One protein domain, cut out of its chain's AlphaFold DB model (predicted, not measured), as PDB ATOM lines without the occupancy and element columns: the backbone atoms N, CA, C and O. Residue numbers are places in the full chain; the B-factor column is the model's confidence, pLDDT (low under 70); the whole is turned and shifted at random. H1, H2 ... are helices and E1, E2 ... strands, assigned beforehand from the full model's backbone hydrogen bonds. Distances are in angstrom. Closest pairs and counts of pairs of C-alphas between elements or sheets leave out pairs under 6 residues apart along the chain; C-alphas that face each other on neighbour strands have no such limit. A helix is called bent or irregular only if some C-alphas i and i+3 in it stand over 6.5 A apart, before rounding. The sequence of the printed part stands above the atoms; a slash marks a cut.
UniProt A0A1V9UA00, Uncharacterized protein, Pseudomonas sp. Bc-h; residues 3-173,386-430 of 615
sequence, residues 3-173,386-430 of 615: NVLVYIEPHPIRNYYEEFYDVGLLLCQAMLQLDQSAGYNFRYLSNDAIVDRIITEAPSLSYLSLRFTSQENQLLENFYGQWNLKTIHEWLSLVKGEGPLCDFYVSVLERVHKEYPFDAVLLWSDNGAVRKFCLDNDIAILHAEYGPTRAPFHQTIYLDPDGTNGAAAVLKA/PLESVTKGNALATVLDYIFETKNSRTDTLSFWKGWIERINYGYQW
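AT A GLANCE: This is residues 3 to 173 and 386 to 430 of the 615 residues of an uncharacterized protein of Pseudomonas sp. Bc-h (UniProt A0A1V9UA00). A strongly twisted sheet of five strands makes the core, with H1 over one face, H3 on that same face but beside the strands, and H7 over the opposite face, where H6 packs on H7 at a steep tilt. H5 packs on H6 and meets H7 at their ends, H4 is near H6, and H10 packs on the sheet at E4 and E5 on the face of H1, with H11 folded back on H10 as a helical hairpin and itself off the sheet. The printed part has 216 residues with twelve named helices and five named strands, in the order E1 H1 E2 H2 H3 H4 H5 H6 E3 H7 E4 E5 H8 H9 H10 H11 H12. The sheet is mixed, in the order E2 E1 E3 E4 E5, and the class is mixed, helices and strands. The whole is compact and rounded, with a radius of gyration of the C-alphas of 16.9 A and spans of 47 by 40 by 36 A.

IN THESE COORDINATES: E1, residues 3 to 7, begins with C-alpha 3 at (-45.200, 41.713, -52.182). H1, residues 21 to 35, is 20.8 A long, and E2, residues 40 to 45, is 16.7 A. H2 is residues 48 to 57, and H3, residues 59 to 64, is irregular: C-alphas 60 and 63 are 7.3 A apart. H4 is residues 70 to 79, H5 residues 85 to 96, and H6, residues 99 to 115, runs 25.2 A from C-alpha 99 at (-27.577, 22.637, -39.625). Then come E3, residues 120 to 124, H7, residues 128 to 136, E4, residues 140 to 146, at 20.3 A, E5, residues 156 to 160, and H8, residues 169 to 172. After the cut follow H9, residues 387 to 391, H10, residues 394 to 406, at 18.5 A, H11, residues 414 to 423, and H12, residues 427 to 430, which ends with C-alpha 430 at (-67.508, 37.867, -30.520).

HOW THE PARTS SIT: E2, E1, E3 and E4 are parallel neighbours in turn, with N 6 and O 43 at 2.8 A, N 7 and O 122 at 2.8 A, and N 144 and O 123 at 2.8 A. E4 and E5 form an antiparallel hairpin, with N 143 and O 160 at 2.8 A. E1, H1, E2 and E3, H7, E4 are strand-helix-strand units, two parallel strands with a helix between, each with a right-handed crossover. H1 runs along the strands over E3, at a height over the sheet of 7.7 A, and H7, on the opposite face, lies over E3 and E4 at 9.6 A. H3, on the same face as H1, lies over none of the strands. H6 only grazes the sheet with residues 108 to 113, but touches H7, closest at the C-alphas of Cys 102 and Ala 129, 4.8 A. H5 touches H6 at a steep tilt of 46 degrees, closest at Leu 94 and Cys 102, their C-alphas 4.9 A apart. H2 touches H1, with the C-alphas of Tyr 21 and Ile 50 at 5.6 A; H9 touches H1, with those of Ala 30 and Thr 391 at 4.3 A. H10 and H11 form a helical hairpin at a shallow tilt of 32 degrees, only just short of steep, with the C-alphas of Thr 398 and Arg 423 closest at 7.2 A. H4, H8 and H12 touch no helix. Every O i to N i+4 pair is within hydrogen-bond range in H2, H4, H5, H6, H7, H9, H10 and H11; H1 has 10 of 11, H3 has 0 of 2 but 2 of 3 O i to N i+3 pairs, and H8 and H12 are too short for an i+4 pair.

THE WHOLE: The two C-alphas farthest apart are those of Gln 71 and Tyr 428, 48.7 A. Residues 174 to 385 are not printed, and C-alphas 173 and 386 are 20.8 A apart across the cut. Of the links printed whole, that from E1 to H1, 13 residues, is long. The mean pLDDT of the printed part is 95.5, and residues 152, 429 and 430 are under 70.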
ATOM      1  N   ASN A   3     -45.355  43.091 -51.734       98.00
ATOM      2  CA  ASN A   3     -45.200  41.713 -52.182       98.00
ATOM      3  C   ASN A   3     -45.012  40.794 -50.968       98.00
ATOM      4  O   ASN A   3     -44.137  41.035 -50.138       98.00
ATOM      5  N   VAL A   4     -45.807  39.731 -50.865       98.56
ATOM      6  CA  VAL A   4     -45.753  38.774 -49.749       98.56
ATOM      7  C   VAL A   4     -45.467  37.375 -50.282       98.56
ATOM      8  O   VAL A   4     -46.116  36.911 -51.219       98.56
ATOM      9  N   LEU A   5     -44.517  36.673 -49.672       98.81
ATOM     10  CA  LEU A   5     -44.338  35.241 -49.886       98.81
ATOM     11  C   LEU A   5     -45.118  34.467 -48.822       98.81
ATOM     12  O   LEU A   5     -44.846  34.610 -47.634       98.81
ATOM     13  N   VAL A   6     -46.050  33.611 -49.237       98.81
ATOM     14  CA  VAL A   6     -46.639  32.599 -48.352       98.81
ATOM     15  C   VAL A   6     -45.733  31.367 -48.366       98.81
ATOM     16  O   VAL A   6     -45.686  30.629 -49.351       98.81
ATOM     17  N   TYR A   7     -44.981  31.157 -47.289       98.88
ATOM     18  CA  TYR A   7     -44.105  30.000 -47.123       98.88
ATOM     19  C   TYR A   7     -44.873  28.863 -46.446       98.88
ATOM     20  O   TYR A   7     -45.199  28.931 -45.258       98.88
ATOM     21  N   ILE A   8     -45.175  27.813 -47.209       98.69
ATOM     22  CA  ILE A   8     -45.870  26.627 -46.708       98.69
ATOM     23  C   ILE A   8     -44.818  25.545 -46.503       98.69
ATOM     24  O   ILE A   8     -44.241  25.085 -47.490       98.69
ATOM     25  N   GLU A   9     -44.580  25.165 -45.243       98.25
ATOM     26  CA  GLU A   9     -43.479  24.286 -44.826       98.25
ATOM     27  C   GLU A   9     -43.311  23.077 -45.770       98.25
ATOM     28  O   GLU A   9     -44.140  22.163 -45.768       98.25
ATOM     29  N   PRO A  10     -42.260  23.087 -46.610       98.06
ATOM     30  CA  PRO A  10     -42.017  22.040 -47.591       98.06
ATOM     31  C   PRO A  10     -41.337  20.805 -46.987       98.06
ATOM     32  O   PRO A  10     -41.300  19.767 -47.654       98.06
ATOM     33  N   HIS A  11     -40.761  20.897 -45.782       98.19
ATOM     34  CA  HIS A  11     -40.042  19.792 -45.159       98.19
ATOM     35  C   HIS A  11     -40.997  18.664 -44.744       98.19
ATOM     36  O   HIS A  11     -41.950  18.912 -43.999       98.19
ATOM     37  N   PRO A  12     -40.755  17.410 -45.174       96.94
ATOM     38  CA  PRO A  12     -41.596  16.301 -44.767       96.94
ATOM     39  C   PRO A  12     -41.431  16.020 -43.273       96.94
ATOM     40  O   PRO A  12     -40.334  15.743 -42.790       96.94
ATOM     41  N   ILE A  13     -42.543  16.013 -42.546       96.50
ATOM     42  CA  ILE A  13     -42.578  15.645 -41.129       96.50
ATOM     43  C   ILE A  13     -43.605  14.546 -40.900       96.50
ATOM     44  O   ILE A  13     -44.543  14.366 -41.674       96.50
ATOM     45  N   ARG A  14     -43.421  13.754 -39.841       95.75
ATOM     46  CA  ARG A  14     -44.361  12.683 -39.450       95.75
ATOM     47  C   ARG A  14     -44.612  11.619 -40.532       95.75
ATOM     48  O   ARG A  14     -45.592  10.885 -40.436       95.75
ATOM     49  N   ASN A  15     -43.672  11.447 -41.467       95.00
ATOM     50  CA  ASN A  15     -43.765  10.599 -42.670       95.00
ATOM     51  C   ASN A  15     -44.738  11.117 -43.749       95.00
ATOM     52  O   ASN A  15     -45.242  10.325 -44.544       95.00
ATOM     53  N   TYR A  16     -45.010  12.423 -43.786       95.50
ATOM     54  CA  TYR A  16     -45.898  13.042 -44.768       95.50
ATOM     55  C   TYR A  16     -45.243  14.271 -45.403       95.50
ATOM     56  O   TYR A  16     -44.644  15.091 -44.711       95.50
ATOM     57  N   TYR A  17     -45.405  14.422 -46.720       96.88
ATOM     58  CA  TYR A  17     -45.047  15.652 -47.442       96.88
ATOM     59  C   TYR A  17     -46.125  16.737 -47.341       96.88
ATOM     60  O   TYR A  17     -45.844  17.903 -47.589       96.88
ATOM     61  N   GLU A  18     -47.353  16.358 -46.977       97.31
ATOM     62  CA  GLU A  18     -48.540  17.219 -47.032       97.31
ATOM     63  C   GLU A  18     -49.041  17.661 -45.647       97.31
ATOM     64  O   GLU A  18     -50.169  18.128 -45.528       97.31
ATOM     65  N   GLU A  19     -48.240  17.523 -44.582       96.06
ATOM     66  CA  GLU A  19     -48.681  17.840 -43.207       96.06
ATOM     67  C   GLU A  19     -49.204  19.286 -43.074       96.06
ATOM     68  O   GLU A  19     -50.139  19.536 -42.315       96.06
ATOM     69  N   PHE A  20     -48.652  20.229 -43.847       97.56
ATOM     70  CA  PHE A  20     -49.033  21.647 -43.826       97.56
ATOM     71  C   PHE A  20     -49.990  22.058 -44.953       97.56
ATOM     72  O   PHE A  20     -50.225  23.249 -45.159       97.56
ATOM     73  N   TYR A  21     -50.571  21.095 -45.673       98.19
ATOM     74  CA  TYR A  21     -51.475  21.363 -46.789       98.19
ATOM     75  C   TYR A  21     -52.677  22.242 -46.392       98.19
ATOM     76  O   TYR A  21     -52.878  23.308 -46.976       98.19
ATOM     77  N   ASP A  22     -53.447  21.828 -45.376       97.62
ATOM     78  CA  ASP A  22     -54.711  22.489 -45.010       97.62
ATOM     79  C   ASP A  22     -54.487  23.952 -44.590       97.62
ATOM     80  O   ASP A  22     -55.228  24.858 -44.975       97.62
ATOM     81  N   VAL A  23     -53.432  24.189 -43.808       97.75
ATOM     82  CA  VAL A  23     -53.071  25.528 -43.327       97.75
ATOM     83  C   VAL A  23     -52.444  26.381 -44.428       97.75
ATOM     84  O   VAL A  23     -52.707  27.580 -44.494       97.75
ATOM     85  N   GLY A  24     -51.694  25.772 -45.349       98.19
ATOM     86  CA  GLY A  24     -51.184  26.444 -46.538       98.19
ATOM     87  C   GLY A  24     -52.305  26.937 -47.451       98.19
ATOM     88  O   GLY A  24     -52.309  28.105 -47.845       98.19
ATOM     89  N   LEU A  25     -53.305  26.090 -47.727       98.19
ATOM     90  CA  LEU A  25     -54.486  26.482 -48.500       98.19
ATOM     91  C   LEU A  25     -55.243  27.633 -47.822       98.19
ATOM     92  O   LEU A  25     -55.617  28.597 -48.490       98.19
ATOM     93  N   LEU A  26     -55.436  27.553 -46.503       97.75
ATOM     94  CA  LEU A  26     -56.096  28.589 -45.707       97.75
ATOM     95  C   LEU A  26     -55.403  29.951 -45.856       97.75
ATOM     96  O   LEU A  26     -56.076  30.950 -46.120       97.75
ATOM     97  N   LEU A  27     -54.072  30.004 -45.724       98.06
ATOM     98  CA  LEU A  27     -53.306  31.246 -45.871       98.06
ATOM     99  C   LEU A  27     -53.348  31.781 -47.309       98.06
ATOM    100  O   LEU A  27     -53.555  32.977 -47.509       98.06
ATOM    101  N   CYS A  28     -53.228  30.910 -48.314       98.00
ATOM    102  CA  CYS A  28     -53.347  31.310 -49.718       98.00
ATOM    103  C   CYS A  28     -54.732  31.887 -50.043       98.00
ATOM    104  O   CYS A  28     -54.833  32.893 -50.745       98.00
ATOM    105  N   GLN A  29     -55.806  31.292 -49.518       95.44
ATOM    106  CA  GLN A  29     -57.164  31.812 -49.689       95.44
ATOM    107  C   GLN A  29     -57.342  33.176 -49.016       95.44
ATOM    108  O   GLN A  29     -57.941  34.068 -49.618       95.44
ATOM    109  N   ALA A  30     -56.793  33.359 -47.810       95.50
ATOM    110  CA  ALA A  30     -56.806  34.644 -47.114       95.50
ATOM    111  C   ALA A  30     -56.062  35.731 -47.911       95.50
ATOM    112  O   ALA A  30     -56.591  36.824 -48.106       95.50
ATOM    113  N   MET A  31     -54.873  35.414 -48.434       96.88
ATOM    114  CA  MET A  31     -54.083  36.336 -49.258       96.88
ATOM    115  C   MET A  31     -54.756  36.673 -50.589       96.88
ATOM    116  O   MET A  31     -54.698  37.821 -51.024       96.88
ATOM    117  N   LEU A  32     -55.471  35.726 -51.201       94.00
ATOM    118  CA  LEU A  32     -56.228  35.976 -52.428       94.00
ATOM    119  C   LEU A  32     -57.339  37.023 -52.236       94.00
ATOM    120  O   LEU A  32     -57.626  37.780 -53.161       94.00
ATOM    121  N   GLN A  33     -57.935  37.118 -51.040       91.81
ATOM    122  CA  GLN A  33     -58.890  38.192 -50.730       91.81
ATOM    123  C   GLN A  33     -58.207  39.570 -50.663       91.81
ATOM    124  O   GLN A  33     -58.812  40.582 -51.023       91.81
ATOM    125  N   LEU A  34     -56.947  39.619 -50.216       90.31
ATOM    126  CA  LEU A  34     -56.173  40.857 -50.082       90.31
ATOM    127  C   LEU A  34     -55.618  41.363 -51.406       90.31
ATOM    128  O   LEU A  34     -55.643  42.570 -51.649       90.31
ATOM    129  N   ASP A  35     -55.173  40.448 -52.263       83.62
ATOM    130  CA  ASP A  35     -54.699  40.741 -53.619       83.62
ATOM    131  C   ASP A  35     -55.739  41.550 -54.413       83.62
ATOM    132  O   ASP A  35     -55.438  42.547 -55.067       83.62
ATOM    133  N   GLN A  36     -57.014  41.205 -54.236       76.88
ATOM    134  CA  GLN A  36     -58.130  41.840 -54.934       76.88
ATOM    135  C   GLN A  36     -58.551  43.201 -54.357       76.88
ATOM    136  O   GLN A  36     -59.254  43.948 -55.039       76.88
ATOM    137  N   SER A  37     -58.189  43.526 -53.110       75.25
ATOM    138  CA  SER A  37     -58.857  44.606 -52.360       75.25
ATOM    139  C   SER A  37     -57.943  45.585 -51.621       75.25
ATOM    140  O   SER A  37     -58.385  46.697 -51.327       75.25
ATOM    141  N   ALA A  38     -56.689  45.225 -51.336       79.44
ATOM    142  CA  ALA A  38     -55.863  45.940 -50.357       79.44
ATOM    143  C   ALA A  38     -54.436  46.284 -50.837       79.44
ATOM    144  O   ALA A  38     -53.604  46.714 -50.042       79.44
ATOM    145  N   GLY A  39     -54.131  46.144 -52.133       89.50
ATOM    146  CA  GLY A  39     -52.833  46.561 -52.691       89.50
ATOM    147  C   GLY A  39     -51.656  45.651 -52.315       89.50
ATOM    148  O   GLY A  39     -50.499  46.095 -52.316       89.50
ATOM    149  N   TYR A  40     -51.960  44.393 -52.010       95.50
ATOM    150  CA  TYR A  40     -50.996  43.315 -51.828       95.50
ATOM    151  C   TYR A  40     -50.833  42.546 -53.136       95.50
ATOM    152  O   TYR A  40     -51.786  42.444 -53.891       95.50
ATOM    153  N   ASN A  41     -49.646  41.998 -53.373       96.81
ATOM    154  CA  ASN A  41     -49.462  40.857 -54.265       96.81
ATOM    155  C   ASN A  41     -48.922  39.708 -53.432       96.81
ATOM    156  O   ASN A  41     -48.195  39.943 -52.460       96.81
ATOM    157  N   PHE A  42     -49.163  38.475 -53.860       98.12
ATOM    158  CA  PHE A  42     -48.487  37.349 -53.237       98.12
ATOM    159  C   PHE A  42     -48.099  36.253 -54.215       98.12
ATOM    160  O   PHE A  42     -48.653  36.125 -55.303       98.12
ATOM    161  N   ARG A  43     -47.139  35.442 -53.787       98.62
ATOM    162  CA  ARG A  43     -46.869  34.109 -54.325       98.62
ATOM    163  C   ARG A  43     -46.759  33.135 -53.165       98.62
ATOM    164  O   ARG A  43     -46.579  33.564 -52.026       98.62
ATOM    165  N   TYR A  44     -46.846  31.841 -53.433       98.75
ATOM    166  CA  TYR A  44     -46.631  30.825 -52.403       98.75
ATOM    167  C   TYR A  44     -45.609  29.788 -52.840       98.75
ATOM    168  O   TYR A  44     -45.548  29.432 -54.013       98.75
ATOM    169  N   LEU A  45     -44.811  29.311 -51.888       98.81
ATOM    170  CA  LEU A  45     -43.753  28.325 -52.099       98.81
ATOM    171  C   LEU A  45     -44.011  27.098 -51.226       98.81
ATOM    172  O   LEU A  45     -44.290  27.241 -50.034       98.81
ATOM    173  N   SER A  46     -43.878  25.908 -51.812       98.62
ATOM    174  CA  SER A  46     -43.843  24.638 -51.084       98.62
ATOM    175  C   SER A  46     -43.215  23.518 -51.926       98.62
ATOM    176  O   SER A  46     -42.740  23.765 -53.037       98.62
ATOM    177  N   ASN A  47     -43.224  22.291 -51.398       98.19
ATOM    178  CA  ASN A  47     -42.892  21.082 -52.153       98.19
ATOM    179  C   ASN A  47     -43.990  20.754 -53.188       98.19
ATOM    180  O   ASN A  47     -45.125  21.228 -53.084       98.19
ATOM    181  N   ASP A  48     -43.661  19.922 -54.178       98.12
ATOM    182  CA  ASP A  48     -44.584  19.621 -55.278       98.12
ATOM    183  C   ASP A  48     -45.885  18.947 -54.823       98.12
ATOM    184  O   ASP A  48     -46.938  19.279 -55.359       98.12
ATOM    185  N   ALA A  49     -45.851  18.084 -53.801       98.19
ATOM    186  CA  ALA A  49     -47.049  17.402 -53.305       98.19
ATOM    187  C   ALA A  49     -48.096  18.399 -52.777       98.19
ATOM    188  O   ALA A  49     -49.266  18.351 -53.162       98.19
ATOM    189  N   ILE A  50     -47.667  19.364 -51.954       98.50
ATOM    190  CA  ILE A  50     -48.546  20.427 -51.450       98.50
ATOM    191  C   ILE A  50     -49.025  21.320 -52.598       98.50
ATOM    192  O   ILE A  50     -50.218  21.617 -52.680       98.50
ATOM    193  N   VAL A  51     -48.123  21.755 -53.487       98.56
ATOM    194  CA  VAL A  51     -48.489  22.662 -54.586       98.56
ATOM    195  C   VAL A  51     -49.502  22.005 -55.526       98.56
ATOM    196  O   VAL A  51     -50.512  22.628 -55.852       98.56
ATOM    197  N   ASP A  52     -49.279  20.754 -55.928       98.44
ATOM    198  CA  ASP A  52     -50.174  20.004 -56.816       98.44
ATOM    199  C   ASP A  52     -51.563  19.839 -56.203       98.44
ATOM    200  O   ASP A  52     -52.579  20.056 -56.875       98.44
ATOM    201  N   ARG A  53     -51.625  19.522 -54.906       98.44
ATOM    202  CA  ARG A  53     -52.895  19.401 -54.191       98.44
ATOM    203  C   ARG A  53     -53.618  20.742 -54.065       98.44
ATOM    204  O   ARG A  53     -54.821  20.804 -54.316       98.44
ATOM    205  N   ILE A  54     -52.907  21.831 -53.756       98.38
ATOM    206  CA  ILE A  54     -53.495  23.183 -53.707       98.38
ATOM    207  C   ILE A  54     -54.053  23.574 -55.075       98.38
ATOM    208  O   ILE A  54     -55.173  24.068 -55.152       98.38
ATOM    209  N   ILE A  55     -53.314  23.330 -56.159       98.06
ATOM    210  CA  ILE A  55     -53.764  23.651 -57.521       98.06
ATOM    211  C   ILE A  55     -54.980  22.811 -57.913       98.06
ATOM    212  O   ILE A  55     -55.884  23.316 -58.573       98.06
ATOM    213  N   THR A  56     -55.018  21.548 -57.496       97.31
ATOM    214  CA  THR A  56     -56.150  20.658 -57.767       97.31
ATOM    215  C   THR A  56     -57.426  21.156 -57.079       97.31
ATOM    216  O   THR A  56     -58.478  21.204 -57.714       97.31
ATOM    217  N   GLU A  57     -57.347  21.564 -55.808       96.88
ATOM    218  CA  GLU A  57     -58.512  22.028 -55.037       96.88
ATOM    219  C   GLU A  57     -58.869  23.504 -55.302       96.88
ATOM    220  O   GLU A  57     -60.031  23.897 -55.203       96.88
ATOM    221  N   ALA A  58     -57.893  24.325 -55.698       96.38
ATOM    222  CA  ALA A  58     -58.059  25.741 -56.012       96.38
ATOM    223  C   ALA A  58     -57.239  26.150 -57.259       96.38
ATOM    224  O   ALA A  58     -56.208  26.819 -57.141       96.38
ATOM    225  N   PRO A  59     -57.712  25.829 -58.483       96.44
ATOM    226  CA  PRO A  59     -56.974  26.086 -59.728       96.44
ATOM    227  C   PRO A  59     -56.596  27.552 -59.970       96.44
ATOM    228  O   PRO A  59     -55.608  27.837 -60.653       96.44
ATOM    229  N   SER A  60     -57.347  28.492 -59.386       94.81
ATOM    230  CA  SER A  60     -57.045  29.927 -59.422       94.81
ATOM    231  C   SER A  60     -55.723  30.297 -58.743       94.81
ATOM    232  O   SER A  60     -55.235  31.394 -58.970       94.81
ATOM    233  N   LEU A  61     -55.130  29.410 -57.942       96.56
ATOM    234  CA  LEU A  61     -53.830  29.626 -57.305       96.56
ATOM    235  C   LEU A  61     -52.647  29.176 -58.181       96.56
ATOM    236  O   LEU A  61     -51.508  29.522 -57.892       96.56
ATOM    237  N   SER A  62     -52.885  28.464 -59.288       97.50
ATOM    238  CA  SER A  62     -51.821  27.868 -60.118       97.50
ATOM    239  C   SER A  62     -50.725  28.841 -60.564       97.50
ATOM    240  O   SER A  62     -49.540  28.540 -60.413       97.50
ATOM    241  N   TYR A  63     -51.095  30.026 -61.051       96.69
ATOM    242  CA  TYR A  63     -50.145  31.032 -61.543       96.69
ATOM    243  C   TYR A  63     -49.391  31.781 -60.428       96.69
ATOM    244  O   TYR A  63     -48.432  32.501 -60.714       96.69
ATOM    245  N   LEU A  64     -49.812  31.613 -59.170       98.00
ATOM    246  CA  LEU A  64     -49.177  32.195 -57.982       98.00
ATOM    247  C   LEU A  64     -48.170  31.238 -57.331       98.00
ATOM    248  O   LEU A  64     -47.428  31.646 -56.436       98.00
ATOM    249  N   SER A  65     -48.141  29.978 -57.771       98.31
ATOM    250  CA  SER A  65     -47.247  28.964 -57.221       98.31
ATOM    251  C   SER A  65     -45.791  29.190 -57.628       98.31
ATOM    252  O   SER A  65     -45.469  29.502 -58.776       98.31
ATOM    253  N   LEU A  66     -44.904  29.003 -56.661       98.44
ATOM    254  CA  LEU A  66     -43.467  28.859 -56.821       98.44
ATOM    255  C   LEU A  66     -43.106  27.435 -56.414       98.44
ATOM    256  O   LEU A  66     -43.655  26.894 -55.452       98.44
ATOM    257  N   ARG A  67     -42.186  26.826 -57.157       97.81
ATOM    258  CA  ARG A  67     -41.781  25.434 -56.962       97.81
ATOM    259  C   ARG A  67     -40.290  25.321 -56.724       97.81
ATOM    260  O   ARG A  67     -39.503  26.225 -57.032       97.81
ATOM    261  N   PHE A  68     -39.919  24.174 -56.186       98.44
ATOM    262  CA  PHE A  68     -38.536  23.746 -56.139       98.44
ATOM    263  C   PHE A  68     -38.063  23.395 -57.549       98.44
ATOM    264  O   PHE A  68     -38.824  22.941 -58.404       98.44
ATOM    265  N   THR A  69     -36.784  23.628 -57.806       98.44
ATOM    266  CA  THR A  69     -36.123  23.104 -59.000       98.44
ATOM    267  C   THR A  69     -35.970  21.588 -58.885       98.44
ATOM    268  O   THR A  69     -36.009  21.020 -57.792       98.44
ATOM    269  N   SER A  70     -35.713  20.903 -60.002       98.00
ATOM    270  CA  SER A  70     -35.470  19.453 -59.979       98.00
ATOM    271  C   SER A  70     -34.312  19.057 -59.053       98.00
ATOM    272  O   SER A  70     -34.378  18.015 -58.410       98.00
ATOM    273  N   GLN A  71     -33.272  19.892 -58.950       98.31
ATOM    274  CA  GLN A  71     -32.142  19.654 -58.048       98.31
ATOM    275  C   GLN A  71     -32.537  19.837 -56.575       98.31
ATOM    276  O   GLN A  71     -32.156  19.029 -55.732       98.31
ATOM    277  N   GLU A  72     -33.310  20.874 -56.256       98.56
ATOM    278  CA  GLU A  72     -33.805  21.114 -54.894       98.56
ATOM    279  C   GLU A  72     -34.751  20.000 -54.434       98.56
ATOM    280  O   GLU A  72     -34.648  19.555 -53.296       98.56
ATOM    281  N   ASN A  73     -35.608  19.485 -55.322       98.12
ATOM    282  CA  ASN A  73     -36.458  18.330 -55.028       98.12
ATOM    283  C   ASN A  73     -35.640  17.065 -54.731       98.12
ATOM    284  O   ASN A  73     -35.917  16.387 -53.748       98.12
ATOM    285  N   GLN A  74     -34.592  16.777 -55.509       97.88
ATOM    286  CA  GLN A  74     -33.699  15.644 -55.221       97.88
ATOM    287  C   GLN A  74     -33.017  15.780 -53.852       97.88
ATOM    288  O   GLN A  74     -32.846  14.797 -53.135       97.88
ATOM    289  N   LEU A  75     -32.622  16.999 -53.467       97.50
ATOM    290  CA  LEU A  75     -32.073  17.258 -52.135       97.50
ATOM    291  C   LEU A  75     -33.135  17.091 -51.041       97.50
ATOM    292  O   LEU A  75     -32.840  16.478 -50.018       97.50
ATOM    293  N   LEU A  76     -34.361  17.568 -51.268       97.06
ATOM    294  CA  LEU A  76     -35.488  17.388 -50.351       97.06
ATOM    295  C   LEU A  76     -35.790  15.904 -50.100       97.06
ATOM    296  O   LEU A  76     -35.964  15.502 -48.952       97.06
ATOM    297  N   GLU A  77     -35.799  15.085 -51.153       96.19
ATOM    298  CA  GLU A  77     -36.000  13.635 -51.060       96.19
ATOM    299  C   GLU A  77     -34.928  12.956 -50.197       96.19
ATOM    300  O   GLU A  77     -35.240  12.046 -49.430       96.19
ATOM    301  N   ASN A  78     -33.679  13.431 -50.245       96.06
ATOM    302  CA  ASN A  78     -32.601  12.906 -49.399       96.06
ATOM    303  C   ASN A  78     -32.795  13.220 -47.908       96.06
ATOM    304  O   ASN A  78     -32.214  12.541 -47.060       96.06
ATOM    305  N   PHE A  79     -33.591  14.240 -47.581       94.12
ATOM    306  CA  PHE A  79     -33.952  14.568 -46.204       94.12
ATOM    307  C   PHE A  79     -35.170  13.790 -45.700       94.12
ATOM    308  O   PHE A  79     -35.443  13.795 -44.499       94.12
ATOM    309  N   TYR A  80     -35.898  13.099 -46.581       95.31
ATOM    310  CA  TYR A  80     -37.018  12.267 -46.173       95.31
ATOM    311  C   TYR A  80     -36.528  11.036 -45.405       95.31
ATOM    312  O   TYR A  80     -35.732  10.230 -45.889       95.31
ATOM    313  N   GLY A  81     -37.055  10.852 -44.199       94.81
ATOM    314  CA  GLY A  81     -36.731   9.714 -43.355       94.81
ATOM    315  C   GLY A  81     -37.910   9.286 -42.496       94.81
ATOM    316  O   GLY A  81     -38.876  10.024 -42.305       94.81
ATOM    317  N   GLN A  82     -37.816   8.075 -41.942       96.69
ATOM    318  CA  GLN A  82     -38.805   7.593 -40.983       96.69
ATOM    319  C   GLN A  82     -38.870   8.539 -39.776       96.69
ATOM    320  O   GLN A  82     -37.836   8.865 -39.188       96.69
ATOM    321  N   TRP A  83     -40.074   8.930 -39.370       97.38
ATOM    322  CA  TRP A  83     -40.290   9.802 -38.219       97.38
ATOM    323  C   TRP A  83     -39.919   9.101 -36.908       97.38
ATOM    324  O   TRP A  83     -40.622   8.204 -36.434       97.38
ATOM    325  N   ASN A  84     -38.773   9.481 -36.354       96.81
ATOM    326  CA  ASN A  84     -38.162   8.924 -35.155       96.81
ATOM    327  C   ASN A  84     -37.318  10.011 -34.463       96.81
ATOM    328  O   ASN A  84     -37.257  11.145 -34.923       96.81
ATOM    329  N   LEU A  85     -36.641   9.680 -33.360       96.75
ATOM    330  CA  LEU A  85     -35.865  10.665 -32.594       96.75
ATOM    331  C   LEU A  85     -34.784  11.384 -33.418       96.75
ATOM    332  O   LEU A  85     -34.527  12.559 -33.171       96.75
ATOM    333  N   LYS A  86     -34.163  10.705 -34.392       97.44
ATOM    334  CA  LYS A  86     -33.134  11.304 -35.249       97.44
ATOM    335  C   LYS A  86     -33.747  12.362 -36.169       97.44
ATOM    336  O   LYS A  86     -33.284  13.495 -36.164       97.44
ATOM    337  N   THR A  87     -34.797  12.012 -36.910       97.19
ATOM    338  CA  THR A  87     -35.452  12.939 -37.850       97.19
ATOM    339  C   THR A  87     -36.188  14.067 -37.128       97.19
ATOM    340  O   THR A  87     -36.163  15.203 -37.589       97.19
ATOM    341  N   ILE A  88     -36.746  13.808 -35.938       97.62
ATOM    342  CA  ILE A  88     -37.265  14.860 -35.051       97.62
ATOM    343  C   ILE A  88     -36.141  15.830 -34.665       97.62
ATOM    344  O   ILE A  88     -36.342  17.037 -34.709       97.62
ATOM    345  N   HIS A  89     -34.951  15.339 -34.307       97.81
ATOM    346  CA  HIS A  89     -33.822  16.204 -33.954       97.81
ATOM    347  C   HIS A  89     -33.314  17.042 -35.140       97.81
ATOM    348  O   HIS A  89     -33.009  18.224 -34.973       97.81
ATOM    349  N   GLU A  90     -33.256  16.457 -36.337       97.69
ATOM    350  CA  GLU A  90     -32.913  17.166 -37.577       97.69
ATOM    351  C   GLU A  90     -33.934  18.274 -37.880       97.69
ATOM    352  O   GLU A  90     -33.549  19.424 -38.094       97.69
ATOM    353  N   TRP A  91     -35.232  17.972 -37.784       97.94
ATOM    354  CA  TRP A  91     -36.299  18.968 -37.914       97.94
ATOM    355  C   TRP A  91     -36.220  20.062 -36.839       97.94
ATOM    356  O   TRP A  91     -36.309  21.245 -37.154       97.94
ATOM    357  N   LEU A  92     -35.971  19.715 -35.573       98.12
ATOM    358  CA  LEU A  92     -35.781  20.709 -34.509       98.12
ATOM    359  C   LEU A  92     -34.559  21.603 -34.762       98.12
ATOM    360  O   LEU A  92     -34.576  22.769 -34.374       98.12
ATOM    361  N   SER A  93     -33.514  21.086 -35.414       98.31
ATOM    362  CA  SER A  93     -32.354  21.886 -35.828       98.31
ATOM    363  C   SER A  93     -32.758  22.903 -36.899       98.31
ATOM    364  O   SER A  93     -32.470  24.088 -36.752       98.31
ATOM    365  N   LEU A  94     -33.543  22.489 -37.903       98.44
ATOM    366  CA  LEU A  94     -34.143  23.408 -38.878       98.44
ATOM    367  C   LEU A  94     -34.993  24.492 -38.198       98.44
ATOM    368  O   LEU A  94     -34.834  25.677 -38.487       98.44
ATOM    369  N   VAL A  95     -35.864  24.109 -37.263       98.06
ATOM    370  CA  VAL A  95     -36.724  25.054 -36.533       98.06
ATOM    371  C   VAL A  95     -35.893  26.060 -35.738       98.06
ATOM    372  O   VAL A  95     -36.285  27.219 -35.654       98.06
ATOM    373  N   LYS A  96     -34.726  25.672 -35.213       98.00
ATOM    374  CA  LYS A  96     -33.777  26.576 -34.536       98.00
ATOM    375  C   LYS A  96     -32.951  27.446 -35.486       98.00
ATOM    376  O   LYS A  96     -32.397  28.445 -35.042       98.00
ATOM    377  N   GLY A  97     -32.909  27.118 -36.776       98.06
ATOM    378  CA  GLY A  97     -32.090  27.819 -37.770       98.06
ATOM    379  C   GLY A  97     -30.666  27.274 -37.846       98.06
ATOM    380  O   GLY A  97     -29.720  28.012 -38.118       98.06
ATOM    381  N   GLU A  98     -30.509  25.982 -37.564       98.25
ATOM    382  CA  GLU A  98     -29.231  25.295 -37.447       98.25
ATOM    383  C   GLU A  98     -29.133  24.128 -38.440       98.25
ATOM    384  O   GLU A  98     -30.118  23.468 -38.784       98.25
ATOM    385  N   GLY A  99     -27.902  23.831 -38.855       97.69
ATOM    386  CA  GLY A  99     -27.577  22.637 -39.625       97.69
ATOM    387  C   GLY A  99     -27.909  22.705 -41.123       97.69
ATOM    388  O   GLY A  99     -28.431  23.702 -41.625       97.69
ATOM    389  N   PRO A 100     -27.619  21.615 -41.857       97.38
ATOM    390  CA  PRO A 100     -27.660  21.596 -43.320       97.38
ATOM    391  C   PRO A 100     -29.065  21.782 -43.903       97.38
ATOM    392  O   PRO A 100     -29.202  22.309 -45.003       97.38
ATOM    393  N   LEU A 101     -30.113  21.382 -43.170       97.75
ATOM    394  CA  LEU A 101     -31.498  21.652 -43.561       97.75
ATOM    395  C   LEU A 101     -31.780  23.155 -43.602       97.75
ATOM    396  O   LEU A 101     -32.394  23.636 -44.550       97.75
ATOM    397  N   CYS A 102     -31.315  23.897 -42.593       98.56
ATOM    398  CA  CYS A 102     -31.481  25.344 -42.560       98.56
ATOM    399  C   CYS A 102     -30.768  26.000 -43.745       98.56
ATOM    400  O   CYS A 102     -31.373  26.801 -44.452       98.56
ATOM    401  N   ASP A 103     -29.507  25.637 -43.987       98.56
ATOM    402  CA  ASP A 103     -28.713  26.212 -45.079       98.56
ATOM    403  C   ASP A 103     -29.336  25.922 -46.453       98.56
ATOM    404  O   ASP A 103     -29.383  26.798 -47.318       98.56
ATOM    405  N   PHE A 104     -29.894  24.719 -46.636       98.69
ATOM    406  CA  PHE A 104     -30.651  24.369 -47.834       98.69
ATOM    407  C   PHE A 104     -31.844  25.309 -48.043       98.69
ATOM    408  O   PHE A 104     -31.938  25.942 -49.096       98.69
ATOM    409  N   TYR A 105     -32.724  25.468 -47.051       98.75
ATOM    410  CA  TYR A 105     -33.905  26.324 -47.209       98.75
ATOM    411  C   TYR A 105     -33.567  27.814 -47.327       98.75
ATOM    412  O   TYR A 105     -34.242  28.514 -48.080       98.75
ATOM    413  N   VAL A 106     -32.503  28.302 -46.677       98.88
ATOM    414  CA  VAL A 106     -31.996  29.666 -46.914       98.88
ATOM    415  C   VAL A 106     -31.597  29.837 -48.382       98.88
ATOM    416  O   VAL A 106     -32.020  30.804 -49.011       98.88
ATOM    417  N   SER A 107     -30.880  28.872 -48.972       98.75
ATOM    418  CA  SER A 107     -30.474  28.951 -50.385       98.75
ATOM    419  C   SER A 107     -31.667  28.958 -51.355       98.75
ATOM    420  O   SER A 107     -31.660  29.684 -52.354       98.75
ATOM    421  N   VAL A 108     -32.732  28.210 -51.033       98.81
ATOM    422  CA  VAL A 108     -33.991  28.221 -51.793       98.81
ATOM    423  C   VAL A 108     -34.663  29.592 -51.694       98.81
ATOM    424  O   VAL A 108     -35.072  30.147 -52.713       98.81
ATOM    425  N   LEU A 109     -34.752  30.171 -50.491       98.88
ATOM    426  CA  LEU A 109     -35.350  31.493 -50.275       98.88
ATOM    427  C   LEU A 109     -34.576  32.603 -50.994       98.88
ATOM    428  O   LEU A 109     -35.198  33.461 -51.617       98.88
ATOM    429  N   GLU A 110     -33.242  32.558 -50.999       98.81
ATOM    430  CA  GLU A 110     -32.406  33.496 -51.757       98.81
ATOM    431  C   GLU A 110     -32.675  33.433 -53.263       98.81
ATOM    432  O   GLU A 110     -32.745  34.468 -53.932       98.81
ATOM    433  N   ARG A 111     -32.821  32.227 -53.824       98.56
ATOM    434  CA  ARG A 111     -33.193  32.058 -55.235       98.56
ATOM    435  C   ARG A 111     -34.588  32.616 -55.492       98.56
ATOM    436  O   ARG A 111     -34.768  33.411 -56.411       98.56
ATOM    437  N   VAL A 112     -35.559  32.218 -54.676       98.75
ATOM    438  CA  VAL A 112     -36.954  32.633 -54.826       98.75
ATOM    439  C   VAL A 112     -37.098  34.150 -54.717       98.75
ATOM    440  O   VAL A 112     -37.824  34.738 -55.511       98.75
ATOM    441  N   HIS A 113     -36.370  34.806 -53.812       98.75
ATOM    442  CA  HIS A 113     -36.389  36.264 -53.678       98.75
ATOM    443  C   HIS A 113     -35.797  36.983 -54.898       98.75
ATOM    444  O   HIS A 113     -36.310  38.022 -55.305       98.75
ATOM    445  N   LYS A 114     -34.785  36.403 -55.560       98.50
ATOM    446  CA  LYS A 114     -34.273  36.929 -56.842       98.50
ATOM    447  C   LYS A 114     -35.315  36.847 -57.963       98.50
ATOM    448  O   LYS A 114     -35.358  37.734 -58.811       98.50
ATOM    449  N   GLU A 115     -36.129  35.792 -57.987       98.19
ATOM    450  CA  GLU A 115     -37.196  35.596 -58.984       98.19
ATOM    451  C   GLU A 115     -38.440  36.445 -58.685       98.19
ATOM    452  O   GLU A 115     -39.084  36.977 -59.592       98.19
ATOM    453  N   TYR A 116     -38.773  36.577 -57.406       98.44
ATOM    454  CA  TYR A 116     -39.904  37.332 -56.899       98.44
ATOM    455  C   TYR A 116     -39.471  38.110 -55.652       98.44
ATOM    456  O   TYR A 116     -39.546  37.576 -54.548       98.44
ATOM    457  N   PRO A 117     -39.029  39.371 -55.801       98.38
ATOM    458  CA  PRO A 117     -38.679  40.200 -54.656       98.38
ATOM    459  C   PRO A 117     -39.914  40.465 -53.788       98.38
ATOM    460  O   PRO A 117     -40.873  41.100 -54.239       98.38
ATOM    461  N   PHE A 118     -39.892  39.966 -52.554       98.62
ATOM    462  CA  PHE A 118     -40.959  40.139 -51.568       98.62
ATOM    463  C   PHE A 118     -40.498  40.983 -50.376       98.62
ATOM    464  O   PHE A 118     -39.319  40.990 -50.022       98.62
ATOM    465  N   ASP A 119     -41.456  41.689 -49.774       98.19
ATOM    466  CA  ASP A 119     -41.274  42.603 -48.642       98.19
ATOM    467  C   ASP A 119     -41.580  41.922 -47.299       98.19
ATOM    468  O   ASP A 119     -41.134  42.387 -46.248       98.19
ATOM    469  N   ALA A 120     -42.353  40.829 -47.329       98.56
ATOM    470  CA  ALA A 120     -42.642  40.013 -46.159       98.56
ATOM    471  C   ALA A 120     -42.766  38.519 -46.474       98.56
ATOM    472  O   ALA A 120     -43.129  38.137 -47.591       98.56
ATOM    473  N   VAL A 121     -42.549  37.687 -45.454       98.81
ATOM    474  CA  VAL A 121     -42.893  36.262 -45.457       98.81
ATOM    475  C   VAL A 121     -43.999  35.986 -44.440       98.81
ATOM    476  O   VAL A 121     -43.860  36.293 -43.259       98.81
ATOM    477  N   LEU A 122     -45.087  35.375 -44.905       98.81
ATOM    478  CA  LEU A 122     -46.149  34.802 -44.082       98.81
ATOM    479  C   LEU A 122     -45.957  33.284 -44.045       98.81
ATOM    480  O   LEU A 122     -45.979  32.643 -45.093       98.81
ATOM    481  N   LEU A 123     -45.787  32.701 -42.864       98.62
ATOM    482  CA  LEU A 123     -45.569  31.260 -42.705       98.62
ATOM    483  C   LEU A 123     -46.453  30.669 -41.615       98.62
ATOM    484  O   LEU A 123     -46.880  31.376 -40.708       98.62
ATOM    485  N   TRP A 124     -46.701  29.364 -41.697       98.56
ATOM    486  CA  TRP A 124     -47.326  28.618 -40.610       98.56
ATOM    487  C   TRP A 124     -46.261  28.037 -39.675       98.56
ATOM    488  O   TRP A 124     -45.348  27.363 -40.148       98.56
ATOM    489  N   SER A 125     -46.418  28.219 -38.362       95.94
ATOM    490  CA  SER A 125     -45.466  27.759 -37.340       95.94
ATOM    491  C   SER A 125     -44.087  28.451 -37.394       95.94
ATOM    492  O   SER A 125     -43.916  29.524 -37.978       95.94
ATOM    493  N   ASP A 126     -43.098  27.861 -36.722       96.62
ATOM    494  CA  ASP A 126     -41.720  28.344 -36.651       96.62
ATOM    495  C   ASP A 126     -40.808  27.638 -37.660       96.62
ATOM    496  O   ASP A 126     -40.687  26.415 -37.651       96.62
ATOM    497  N   ASN A 127     -40.070  28.414 -38.459       98.31
ATOM    498  CA  ASN A 127     -39.001  27.903 -39.315       98.31
ATOM    499  C   ASN A 127     -37.757  28.798 -39.194       98.31
ATOM    500  O   ASN A 127     -37.791  29.994 -39.493       98.31
ATOM    501  N   GLY A 128     -36.646  28.217 -38.738       98.44
ATOM    502  CA  GLY A 128     -35.423  28.964 -38.474       98.44
ATOM    503  C   GLY A 128     -34.693  29.433 -39.732       98.44
ATOM    504  O   GLY A 128     -34.056  30.482 -39.685       98.44
ATOM    505  N   ALA A 129     -34.839  28.730 -40.859       98.75
ATOM    506  CA  ALA A 129     -34.302  29.178 -42.144       98.75
ATOM    507  C   ALA A 129     -35.022  30.434 -42.640       98.75
ATOM    508  O   ALA A 129     -34.369  31.386 -43.061       98.75
ATOM    509  N   VAL A 130     -36.355  30.470 -42.518       98.75
ATOM    510  CA  VAL A 130     -37.152  31.655 -42.869       98.75
ATOM    511  C   VAL A 130     -36.779  32.837 -41.977       98.75
ATOM    512  O   VAL A 130     -36.511  33.916 -42.503       98.75
ATOM    513  N   ARG A 131     -36.687  32.644 -40.650       98.44
ATOM    514  CA  ARG A 131     -36.265  33.715 -39.726       98.44
ATOM    515  C   ARG A 131     -34.873  34.245 -40.057       98.44
ATOM    516  O   ARG A 131     -34.698  35.457 -40.145       98.44
ATOM    517  N   LYS A 132     -33.902  33.350 -40.268       98.56
ATOM    518  CA  LYS A 132     -32.526  33.709 -40.633       98.56
ATOM    519  C   LYS A 132     -32.495  34.520 -41.927       98.56
ATOM    520  O   LYS A 132     -31.969  35.626 -41.938       98.56
ATOM    521  N   PHE A 133     -33.147  34.020 -42.977       98.75
ATOM    522  CA  PHE A 133     -33.240  34.713 -44.258       98.75
ATOM    523  C   PHE A 133     -33.889  36.101 -44.129       98.75
ATOM    524  O   PHE A 133     -33.364  37.072 -44.673       98.75
ATOM    525  N   CYS A 134     -35.006  36.214 -43.403       98.50
ATOM    526  CA  CYS A 134     -35.712  37.485 -43.248       98.50
ATOM    527  C   CYS A 134     -34.876  38.518 -42.481       98.50
ATOM    528  O   CYS A 134     -34.803  39.672 -42.900       98.50
ATOM    529  N   LEU A 135     -34.202  38.091 -41.407       97.38
ATOM    530  CA  LEU A 135     -33.305  38.939 -40.625       97.38
ATOM    531  C   LEU A 135     -32.128  39.450 -41.467       97.38
ATOM    532  O   LEU A 135     -31.850  40.648 -41.461       97.38
ATOM    533  N   ASP A 136     -31.475  38.561 -42.219       98.31
ATOM    534  CA  ASP A 136     -30.296  38.892 -43.029       98.31
ATOM    535  C   ASP A 136     -30.621  39.850 -44.193       98.31
ATOM    536  O   ASP A 136     -29.730  40.528 -44.707       98.31
ATOM    537  N   ASN A 137     -31.895  39.934 -44.597       98.19
ATOM    538  CA  ASN A 137     -32.352  40.721 -45.745       98.19
ATOM    539  C   ASN A 137     -33.307  41.879 -45.385       98.19
ATOM    540  O   ASN A 137     -33.841  42.509 -46.295       98.19
ATOM    541  N   ASP A 138     -33.521  42.183 -44.097       97.31
ATOM    542  CA  ASP A 138     -34.457  43.229 -43.623       97.31
ATOM    543  C   ASP A 138     -35.891  43.068 -44.193       97.31
ATOM    544  O   ASP A 138     -36.571  44.029 -44.578       97.31
ATOM    545  N   ILE A 139     -36.348  41.814 -44.257       98.19
ATOM    546  CA  ILE A 139     -37.681  41.416 -44.727       98.19
ATOM    547  C   ILE A 139     -38.580  41.179 -43.514       98.19
ATOM    548  O   ILE A 139     -38.183  40.530 -42.547       98.19
ATOM    549  N   ALA A 140     -39.812  41.688 -43.564       98.19
ATOM    550  CA  ALA A 140     -40.773  41.463 -42.490       98.19
ATOM    551  C   ALA A 140     -41.193  39.986 -42.427       98.19
ATOM    552  O   ALA A 140     -41.339  39.317 -43.447       98.19
ATOM    553  N   ILE A 141     -41.445  39.473 -41.231       98.25
ATOM    554  CA  ILE A 141     -41.919  38.104 -41.040       98.25
ATOM    555  C   ILE A 141     -43.185  38.114 -40.193       98.25
ATOM    556  O   ILE A 141     -43.328  38.924 -39.278       98.25
ATOM    557  N   LEU A 142     -44.129  37.245 -40.542       98.50
ATOM    558  CA  LEU A 142     -45.352  37.050 -39.785       98.50
ATOM    559  C   LEU A 142     -45.649  35.563 -39.664       98.50
ATOM    560  O   LEU A 142     -45.940  34.890 -40.653       98.50
ATOM    561  N   HIS A 143     -45.598  35.064 -38.439       98.69
ATOM    562  CA  HIS A 143     -45.903  33.686 -38.115       98.69
ATOM    563  C   HIS A 143     -47.392  33.536 -37.833       98.69
ATOM    564  O   HIS A 143     -47.953  34.251 -37.007       98.69
ATOM    565  N   ALA A 144     -48.033  32.592 -38.506       98.56
ATOM    566  CA  ALA A 144     -49.406  32.200 -38.259       98.56
ATOM    567  C   ALA A 144     -49.435  30.863 -37.526       98.56
ATOM    568  O   ALA A 144     -48.705  29.929 -37.857       98.56
ATOM    569  N   GLU A 145     -50.327  30.751 -36.556       98.06
ATOM    570  CA  GLU A 145     -50.661  29.473 -35.953       98.06
ATOM    571  C   GLU A 145     -52.092  29.524 -35.452       98.06
ATOM    572  O   GLU A 145     -52.705  30.573 -35.222       98.06
ATOM    573  N   TYR A 146     -52.652  28.347 -35.286       96.75
ATOM    574  CA  TYR A 146     -53.932  28.200 -34.666       96.75
ATOM    575  C   TYR A 146     -53.907  28.689 -33.221       96.75
ATOM    576  O   TYR A 146     -53.079  28.284 -32.408       96.75
ATOM    577  N   GLY A 147     -54.876  29.533 -32.882       95.56
ATOM    578  CA  GLY A 147     -55.063  29.964 -31.510       95.56
ATOM    579  C   GLY A 147     -55.557  28.833 -30.608       95.56
ATOM    580  O   GLY A 147     -56.022  27.785 -31.078       95.56
ATOM    581  N   PRO A 148     -55.471  29.042 -29.285       94.19
ATOM    582  CA  PRO A 148     -55.686  28.012 -28.279       94.19
ATOM    583  C   PRO A 148     -57.173  27.702 -28.031       94.19
ATOM    584  O   PRO A 148     -57.521  27.142 -26.999       94.19
ATOM    585  N   THR A 149     -58.060  28.063 -28.957       87.38
ATOM    586  CA  THR A 149     -59.489  27.752 -28.886       87.38
ATOM    587  C   THR A 149     -59.947  27.058 -30.158       87.38
ATOM    588  O   THR A 149     -59.681  27.504 -31.281       87.38
ATOM    589  N   ARG A 150     -60.665  25.947 -29.976       80.06
ATOM    590  CA  ARG A 150     -61.255  25.133 -31.044       80.06
ATOM    591  C   ARG A 150     -62.713  24.881 -30.788       80.06
ATOM    592  O   ARG A 150     -63.168  25.044 -29.664       80.06
ATOM    593  N   ALA A 151     -63.414  24.415 -31.823       70.88
ATOM    594  CA  ALA A 151     -64.765  23.905 -31.664       70.88
ATOM    595  C   ALA A 151     -64.808  22.985 -30.427       70.88
ATOM    596  O   ALA A 151     -64.037  22.024 -30.359       70.88
ATOM    597  N   PRO A 152     -65.655  23.303 -29.441       64.62
ATOM    598  CA  PRO A 152     -66.840  24.158 -29.549       64.62
ATOM    599  C   PRO A 152     -66.674  25.665 -29.255       64.62
ATOM    600  O   PRO A 152     -67.627  26.414 -29.466       64.62
ATOM    601  N   PHE A 153     -65.506  26.124 -28.810       77.31
ATOM    602  CA  PHE A 153     -65.151  27.545 -28.726       77.31
ATOM    603  C   PHE A 153     -64.964  28.160 -30.128       77.31
ATOM    604  O   PHE A 153     -64.890  27.442 -31.133       77.31
ATOM    605  N   HIS A 154     -64.861  29.495 -30.222       78.94
ATOM    606  CA  HIS A 154     -64.456  30.138 -31.476       78.94
ATOM    607  C   HIS A 154     -63.119  29.570 -31.942       78.94
ATOM    608  O   HIS A 154     -62.146  29.570 -31.193       78.94
ATOM    609  N   GLN A 155     -63.056  29.115 -33.191       88.94
ATOM    610  CA  GLN A 155     -61.777  28.794 -33.805       88.94
ATOM    611  C   GLN A 155     -60.997  30.082 -34.037       88.94
ATOM    612  O   GLN A 155     -61.502  31.028 -34.651       88.94
ATOM    613  N   THR A 156     -59.770  30.091 -33.539       93.81
ATOM    614  CA  THR A 156     -58.880  31.243 -33.608       93.81
ATOM    615  C   THR A 156     -57.612  30.946 -34.388       93.81
ATOM    616  O   THR A 156     -57.193  29.791 -34.519       93.81
ATOM    617  N   ILE A 157     -57.009  32.013 -34.896       96.69
ATOM    618  CA  ILE A 157     -55.645  32.083 -35.418       96.69
ATOM    619  C   ILE A 157     -54.987  33.283 -34.743       96.69
ATOM    620  O   ILE A 157     -55.648  34.303 -34.550       96.69
ATOM    621  N   TYR A 158     -53.714  33.179 -34.395       97.69
ATOM    622  CA  TYR A 158     -52.905  34.350 -34.070       97.69
ATOM    623  C   TYR A 158     -51.828  34.546 -35.128       97.69
ATOM    624  O   TYR A 158     -51.443  33.612 -35.834       97.69
ATOM    625  N   LEU A 159     -51.407  35.797 -35.249       98.19
ATOM    626  CA  LEU A 159     -50.394  36.265 -36.175       98.19
ATOM    627  C   LEU A 159     -49.352  37.007 -35.337       98.19
ATOM    628  O   LEU A 159     -49.714  37.961 -34.653       98.19
ATOM    629  N   ASP A 160     -48.100  36.563 -35.344       98.31
ATOM    630  CA  ASP A 160     -47.065  37.076 -34.442       98.31
ATOM    631  C   ASP A 160     -45.733  37.319 -35.182       98.31
ATOM    632  O   ASP A 160     -45.349  36.515 -36.036       98.31
ATOM    633  N   PRO A 161     -45.045  38.446 -34.926       97.50
ATOM    634  CA  PRO A 161     -43.824  38.808 -35.647       97.50
ATOM    635  C   PRO A 161     -42.552  38.083 -35.183       97.50
ATOM    636  O   PRO A 161     -41.593  38.042 -35.948       97.50
ATOM    637  N   ASP A 162     -42.503  37.539 -33.963       96.75
ATOM    638  CA  ASP A 162     -41.285  36.894 -33.441       96.75
ATOM    639  C   ASP A 162     -41.306  35.370 -33.655       96.75
ATOM    640  O   ASP A 162     -40.248  34.758 -33.834       96.75
ATOM    641  N   GLY A 163     -42.489  34.745 -33.619       97.31
ATOM    642  CA  GLY A 163     -42.610  33.292 -33.719       97.31
ATOM    643  C   GLY A 163     -43.947  32.743 -33.242       97.31
ATOM    644  O   GLY A 163     -44.902  33.476 -32.998       97.31
ATOM    645  N   THR A 164     -44.028  31.425 -33.079       97.12
ATOM    646  CA  THR A 164     -45.240  30.760 -32.574       97.12
ATOM    647  C   THR A 164     -45.035  30.144 -31.202       97.12
ATOM    648  O   THR A 164     -43.918  29.879 -30.765       97.12
ATOM    649  N   ASN A 165     -46.139  29.855 -30.518       95.50
ATOM    650  CA  ASN A 165     -46.143  29.138 -29.249       95.50
ATOM    651  C   ASN A 165     -45.283  29.857 -28.191       95.50
ATOM    652  O   ASN A 165     -45.622  30.976 -27.817       95.50
ATOM    653  N   GLY A 166     -44.199  29.244 -27.704       95.19
ATOM    654  CA  GLY A 166     -43.274  29.881 -26.760       95.19
ATOM    655  C   GLY A 166     -42.311  30.898 -27.387       95.19
ATOM    656  O   GLY A 166     -41.714  31.687 -26.666       95.19
ATOM    657  N   ALA A 167     -42.188  30.949 -28.719       96.38
ATOM    658  CA  ALA A 167     -41.401  31.978 -29.407       96.38
ATOM    659  C   ALA A 167     -42.193  33.258 -29.718       96.38
ATOM    660  O   ALA A 167     -41.609  34.221 -30.209       96.38
ATOM    661  N   ALA A 168     -43.498  33.286 -29.434       97.00
ATOM    662  CA  ALA A 168     -44.346  34.423 -29.764       97.00
ATOM    663  C   ALA A 168     -43.938  35.702 -29.004       97.00
ATOM    664  O   ALA A 168     -43.667  35.690 -27.799       97.00
ATOM    665  N   ALA A 169     -43.954  36.835 -29.701       96.56
ATOM    666  CA  ALA A 169     -43.658  38.161 -29.172       96.56
ATOM    667  C   ALA A 169     -44.560  38.516 -27.986       96.56
ATOM    668  O   ALA A 169     -44.131  39.183 -27.041       96.56
ATOM    669  N   VAL A 170     -45.814  38.053 -28.018       95.69
ATOM    670  CA  VAL A 170     -46.825  38.334 -26.990       95.69
ATOM    671  C   VAL A 170     -46.409  37.908 -25.577       95.69
ATOM    672  O   VAL A 170     -46.837  38.529 -24.601       95.69
ATOM    673  N   LEU A 171     -45.513  36.922 -25.430       94.81
ATOM    674  CA  LEU A 171     -44.988  36.515 -24.120       94.81
ATOM    675  C   LEU A 171     -44.208  37.647 -23.435       94.81
ATOM    676  O   LEU A 171     -44.120  37.676 -22.211       94.81
ATOM    677  N   LYS A 172     -43.674  38.600 -24.206       94.50
ATOM    678  CA  LYS A 172     -42.905  39.751 -23.714       94.50
ATOM    679  C   LYS A 172     -43.769  41.004 -23.523       94.50
ATOM    680  O   LYS A 172     -43.246  42.047 -23.136       94.50
ATOM    681  N   ALA A 173     -45.073  40.941 -23.804       93.88
ATOM    682  CA  ALA A 173     -45.941  42.107 -23.722       93.88
ATOM    683  C   ALA A 173     -46.101  42.594 -22.263       93.88
ATOM    684  O   ALA A 173     -46.377  41.784 -21.369       93.88
ATOM    685  N   PRO A 386     -60.569  35.731 -34.825       91.62
ATOM    686  CA  PRO A 386     -61.529  34.786 -35.378       91.62
ATOM    687  C   PRO A 386     -61.015  34.250 -36.717       91.62
ATOM    688  O   PRO A 386     -60.630  35.042 -37.580       91.62
ATOM    689  N   LEU A 387     -61.077  32.930 -36.921       92.81
ATOM    690  CA  LEU A 387     -60.659  32.297 -38.176       92.81
ATOM    691  C   LEU A 387     -61.286  32.983 -39.404       92.81
ATOM    692  O   LEU A 387     -60.588  33.311 -40.355       92.81
ATOM    693  N   GLU A 388     -62.587  33.280 -39.344       90.69
ATOM    694  CA  GLU A 388     -63.324  33.964 -40.416       90.69
ATOM    695  C   GLU A 388     -62.785  35.375 -40.722       90.69
ATOM    696  O   GLU A 388     -62.801  35.812 -41.871       90.69
ATOM    697  N   SER A 389     -62.292  36.102 -39.717       91.25
ATOM    698  CA  SER A 389     -61.716  37.438 -39.912       91.25
ATOM    699  C   SER A 389     -60.357  37.383 -40.607       91.25
ATOM    700  O   SER A 389     -60.019  38.310 -41.342       91.25
ATOM    701  N   VAL A 390     -59.597  36.303 -40.394       93.56
ATOM    702  CA  VAL A 390     -58.338  36.045 -41.105       93.56
ATOM    703  C   VAL A 390     -58.623  35.574 -42.529       93.56
ATOM    704  O   VAL A 390     -58.073  36.140 -43.467       93.56
ATOM    705  N   THR A 391     -59.534  34.615 -42.729       91.69
ATOM    706  CA  THR A 391     -59.835  34.068 -44.066       91.69
ATOM    707  C   THR A 391     -60.542  35.056 -44.991       91.69
ATOM    708  O   THR A 391     -60.390  34.967 -46.205       91.69
ATOM    709  N   LYS A 392     -61.260  36.046 -44.447       90.25
ATOM    710  CA  LYS A 392     -61.770  37.201 -45.212       90.25
ATOM    711  C   LYS A 392     -60.706  38.262 -45.516       90.25
ATOM    712  O   LYS A 392     -61.043  39.305 -46.062       90.25
ATOM    713  N   GLY A 393     -59.459  38.058 -45.101       87.06
ATOM    714  CA  GLY A 393     -58.349  38.988 -45.292       87.06
ATOM    715  C   GLY A 393     -58.294  40.139 -44.282       87.06
ATOM    716  O   GLY A 393     -57.206  40.603 -43.972       87.06
ATOM    717  N   ASN A 394     -59.418  40.571 -43.700       89.25
ATOM    718  CA  ASN A 394     -59.480  41.767 -42.844       89.25
ATOM    719  C   ASN A 394     -58.411  41.806 -41.737       89.25
ATOM    720  O   ASN A 394     -57.661  42.776 -41.649       89.25
ATOM    721  N   ALA A 395     -58.340  40.756 -40.909       93.31
ATOM    722  CA  ALA A 395     -57.377  40.700 -39.810       93.31
ATOM    723  C   ALA A 395     -55.939  40.571 -40.316       93.31
ATOM    724  O   ALA A 395     -55.045  41.239 -39.805       93.31
ATOM    725  N   LEU A 396     -55.737  39.772 -41.366       96.12
ATOM    726  CA  LEU A 396     -54.424  39.563 -41.960       96.12
ATOM    727  C   LEU A 396     -53.849  40.862 -42.541       96.12
ATOM    728  O   LEU A 396     -52.700  41.180 -42.259       96.12
ATOM    729  N   ALA A 397     -54.644  41.644 -43.278       95.94
ATOM    730  CA  ALA A 397     -54.209  42.933 -43.818       95.94
ATOM    731  C   ALA A 397     -53.803  43.908 -42.717       95.94
ATOM    732  O   ALA A 397     -52.737  44.501 -42.800       95.94
ATOM    733  N   THR A 398     -54.620  44.046 -41.670       96.25
ATOM    734  CA  THR A 398     -54.333  45.018 -40.603       96.25
ATOM    735  C   THR A 398     -53.101  44.626 -39.793       96.25
ATOM    736  O   THR A 398     -52.309  45.498 -39.437       96.25
ATOM    737  N   VAL A 399     -52.893  43.329 -39.546       97.50
ATOM    738  CA  VAL A 399     -51.661  42.853 -38.905       97.50
ATOM    739  C   VAL A 399     -50.456  43.065 -39.822       97.50
ATOM    740  O   VAL A 399     -49.453  43.602 -39.367       97.50
ATOM    741  N   LEU A 400     -50.547  42.721 -41.112       97.50
ATOM    742  CA  LEU A 400     -49.470  42.976 -42.073       97.50
ATOM    743  C   LEU A 400     -49.120  44.465 -42.141       97.50
ATOM    744  O   LEU A 400     -47.950  44.811 -42.008       97.50
ATOM    745  N   ASP A 401     -50.113  45.345 -42.287       97.12
ATOM    746  CA  ASP A 401     -49.929  46.800 -42.280       97.12
ATOM    747  C   ASP A 401     -49.178  47.260 -41.035       97.12
ATOM    748  O   ASP A 401     -48.198  48.003 -41.137       97.12
ATOM    749  N   TYR A 402     -49.595  46.761 -39.871       97.88
ATOM    750  CA  TYR A 402     -48.940  47.072 -38.615       97.88
ATOM    751  C   TYR A 402     -47.483  46.605 -38.586       97.88
ATOM    752  O   TYR A 402     -46.602  47.382 -38.219       97.88
ATOM    753  N   ILE A 403     -47.202  45.374 -39.020       97.38
ATOM    754  CA  ILE A 403     -45.839  44.838 -39.067       97.38
ATOM    755  C   ILE A 403     -44.963  45.613 -40.051       97.38
ATOM    756  O   ILE A 403     -43.829  45.941 -39.717       97.38
ATOM    757  N   PHE A 404     -45.468  45.992 -41.225       96.81
ATOM    758  CA  PHE A 404     -44.699  46.813 -42.164       96.81
ATOM    759  C   PHE A 404     -44.311  48.170 -41.572       96.81
ATOM    760  O   PHE A 404     -43.189  48.635 -41.771       96.81
ATOM    761  N   GLU A 405     -45.221  48.804 -40.836       97.06
ATOM    762  CA  GLU A 405     -44.961  50.088 -40.181       97.06
ATOM    763  C   GLU A 405     -44.034  49.965 -38.968       97.06
ATOM    764  O   GLU A 405     -43.300  50.901 -38.648       97.06
ATOM    765  N   THR A 406     -44.048  48.812 -38.301       96.81
ATOM    766  CA  THR A 406     -43.333  48.586 -37.041       96.81
ATOM    767  C   THR A 406     -42.176  47.602 -37.152       96.81
ATOM    768  O   THR A 406     -41.622  47.233 -36.124       96.81
ATOM    769  N   LYS A 407     -41.726  47.244 -38.362       94.19
ATOM    770  CA  LYS A 407     -40.698  46.207 -38.587       94.19
ATOM    771  C   LYS A 407     -39.396  46.395 -37.795       94.19
ATOM    772  O   LYS A 407     -38.761  45.427 -37.411       94.19
ATOM    773  N   ASN A 408     -39.024  47.648 -37.519       93.31
ATOM    774  CA  ASN A 408     -37.821  48.014 -36.758       93.31
ATOM    775  C   ASN A 408     -38.102  48.293 -35.271       93.31
ATOM    776  O   ASN A 408     -37.214  48.713 -34.528       93.31
ATOM    777  N   SER A 409     -39.353  48.144 -34.842       96.12
ATOM    778  CA  SER A 409     -39.763  48.360 -33.460       96.12
ATOM    779  C   SER A 409     -39.468  47.124 -32.633       96.12
ATOM    780  O   SER A 409     -39.611  45.991 -33.081       96.12
ATOM    781  N   ARG A 410     -39.100  47.346 -31.376       96.69
ATOM    782  CA  ARG A 410     -38.936  46.261 -30.420       96.69
ATOM    783  C   ARG A 410     -40.294  45.770 -29.921       96.69
ATOM    784  O   ARG A 410     -41.073  46.553 -29.368       96.69
ATOM    785  N   THR A 411     -40.533  44.473 -30.059       95.56
ATOM    786  CA  THR A 411     -41.784  43.799 -29.690       95.56
ATOM    787  C   THR A 411     -41.974  43.630 -28.179       95.56
ATOM    788  O   THR A 411     -43.069  43.317 -27.731       95.56
ATOM    789  N   ASP A 412     -40.961  43.918 -27.359       94.69
ATOM    790  CA  ASP A 412     -41.051  43.935 -25.890       94.69
ATOM    791  C   ASP A 412     -41.435  45.311 -25.309       94.69
ATOM    792  O   ASP A 412     -41.427  45.511 -24.095       94.69
ATOM    793  N   THR A 413     -41.774  46.287 -26.158       96.19
ATOM    794  CA  THR A 413     -42.059  47.663 -25.723       96.19
ATOM    795  C   THR A 413     -43.550  47.944 -25.564       96.19
ATOM    796  O   THR A 413     -44.388  47.492 -26.344       96.19
ATOM    797  N   LEU A 414     -43.887  48.796 -24.589       96.38
ATOM    798  CA  LEU A 414     -45.253  49.284 -24.394       96.38
ATOM    799  C   LEU A 414     -45.802  50.002 -25.637       96.38
ATOM    800  O   LEU A 414     -46.980  49.863 -25.955       96.38
ATOM    801  N   SER A 415     -44.960  50.760 -26.347       97.56
ATOM    802  CA  SER A 415     -45.350  51.473 -27.570       97.56
ATOM    803  C   SER A 415     -45.817  50.525 -28.670       97.56
ATOM    804  O   SER A 415     -46.829  50.802 -29.308       97.56
ATOM    805  N   PHE A 416     -45.123  49.396 -28.853       97.69
ATOM    806  CA  PHE A 416     -45.511  48.390 -29.837       97.69
ATOM    807  C   PHE A 416     -46.879  47.783 -29.498       97.69
ATOM    808  O   PHE A 416     -47.757  47.695 -30.346       97.69
ATOM    809  N   TRP A 417     -47.124  47.416 -28.245       96.88
ATOM    810  CA  TRP A 417     -48.403  46.792 -27.897       96.88
ATOM    811  C   TRP A 417     -49.571  47.780 -27.813       96.88
ATOM    812  O   TRP A 417     -50.704  47.401 -28.102       96.88
ATOM    813  N   LYS A 418     -49.325  49.058 -27.496       96.62
ATOM    814  CA  LYS A 418     -50.359  50.102 -27.596       96.62
ATOM    815  C   LYS A 418     -50.796  50.325 -29.043       96.62
ATOM    816  O   LYS A 418     -51.991  50.283 -29.312       96.62
ATOM    817  N   GLY A 419     -49.844  50.461 -29.970       97.25
ATOM    818  CA  GLY A 419     -50.155  50.570 -31.399       97.25
ATOM    819  C   GLY A 419     -50.883  49.335 -31.944       97.25
ATOM    820  O   GLY A 419     -51.788  49.471 -32.766       97.25
ATOM    821  N   TRP A 420     -50.542  48.145 -31.435       97.00
ATOM    822  CA  TRP A 420     -51.238  46.897 -31.756       97.00
ATOM    823  C   TRP A 420     -52.710  46.945 -31.322       97.00
ATOM    824  O   TRP A 420     -53.605  46.753 -32.145       97.00
ATOM    825  N   ILE A 421     -52.974  47.253 -30.045       95.00
ATOM    826  CA  ILE A 421     -54.329  47.338 -29.470       95.00
ATOM    827  C   ILE A 421     -55.194  48.366 -30.211       95.00
ATOM    828  O   ILE A 421     -56.355  48.087 -30.498       95.00
ATOM    829  N   GLU A 422     -54.631  49.530 -30.544       94.75
ATOM    830  CA  GLU A 422     -55.345  50.626 -31.216       94.75
ATOM    831  C   GLU A 422     -55.874  50.248 -32.608       94.75
ATOM    832  O   GLU A 422     -56.864  50.818 -33.067       94.75
ATOM    833  N   ARG A 423     -55.222  49.302 -33.292       94.75
ATOM    834  CA  ARG A 423     -55.549  48.939 -34.680       94.75
ATOM    835  C   ARG A 423     -56.252  47.600 -34.799       94.75
ATOM    836  O   ARG A 423     -57.088  47.416 -35.682       94.75
ATOM    837  N   ILE A 424     -55.896  46.652 -33.943       94.50
ATOM    838  CA  ILE A 424     -56.278  45.254 -34.093       94.50
ATOM    839  C   ILE A 424     -57.319  44.927 -33.026       94.50
ATOM    840  O   ILE A 424     -56.987  44.596 -31.893       94.50
ATOM    841  N   ASN A 425     -58.599  45.006 -33.394       91.00
ATOM    842  CA  ASN A 425     -59.718  44.656 -32.516       91.00
ATOM    843  C   ASN A 425     -60.778  43.820 -33.253       91.00
ATOM    844  O   ASN A 425     -61.898  44.254 -33.533       91.00
ATOM    845  N   TYR A 426     -60.412  42.587 -33.600       88.38
ATOM    846  CA  TYR A 426     -61.324  41.659 -34.283       88.38
ATOM    847  C   TYR A 426     -62.128  40.799 -33.316       88.38
ATOM    848  O   TYR A 426     -63.218  40.341 -33.667       88.38
ATOM    849  N   GLY A 427     -61.621  40.605 -32.100       77.31
ATOM    850  CA  GLY A 427     -62.280  39.813 -31.074       77.31
ATOM    851  C   GLY A 427     -63.567  40.419 -30.549       77.31
ATOM    852  O   GLY A 427     -64.484  39.687 -30.196       77.31
ATOM    853  N   TYR A 428     -63.703  41.750 -30.554       70.56
ATOM    854  CA  TYR A 428     -64.925  42.413 -30.085       70.56
ATOM    855  C   TYR A 428     -66.190  41.948 -30.826       70.56
ATOM    856  O   TYR A 428     -67.285  41.918 -30.260       70.56
ATOM    857  N   GLN A 429     -66.050  41.501 -32.078       67.94
ATOM    858  CA  GLN A 429     -67.155  40.926 -32.849       67.94
ATOM    859  C   GLN A 429     -67.752  39.668 -32.197       67.94
ATOM    860  O   GLN A 429     -68.908  39.340 -32.459       67.94
ATOM    861  N   TRP A 430     -67.006  38.980 -31.326       68.94
ATOM    862  CA  TRP A 430     -67.508  37.867 -30.520       68.94
ATOM    863  C   TRP A 430     -68.490  38.305 -29.432       68.94
ATOM    864  O   TRP A 430     -69.403  37.554 -29.083       68.94
TER     865      TRP A 430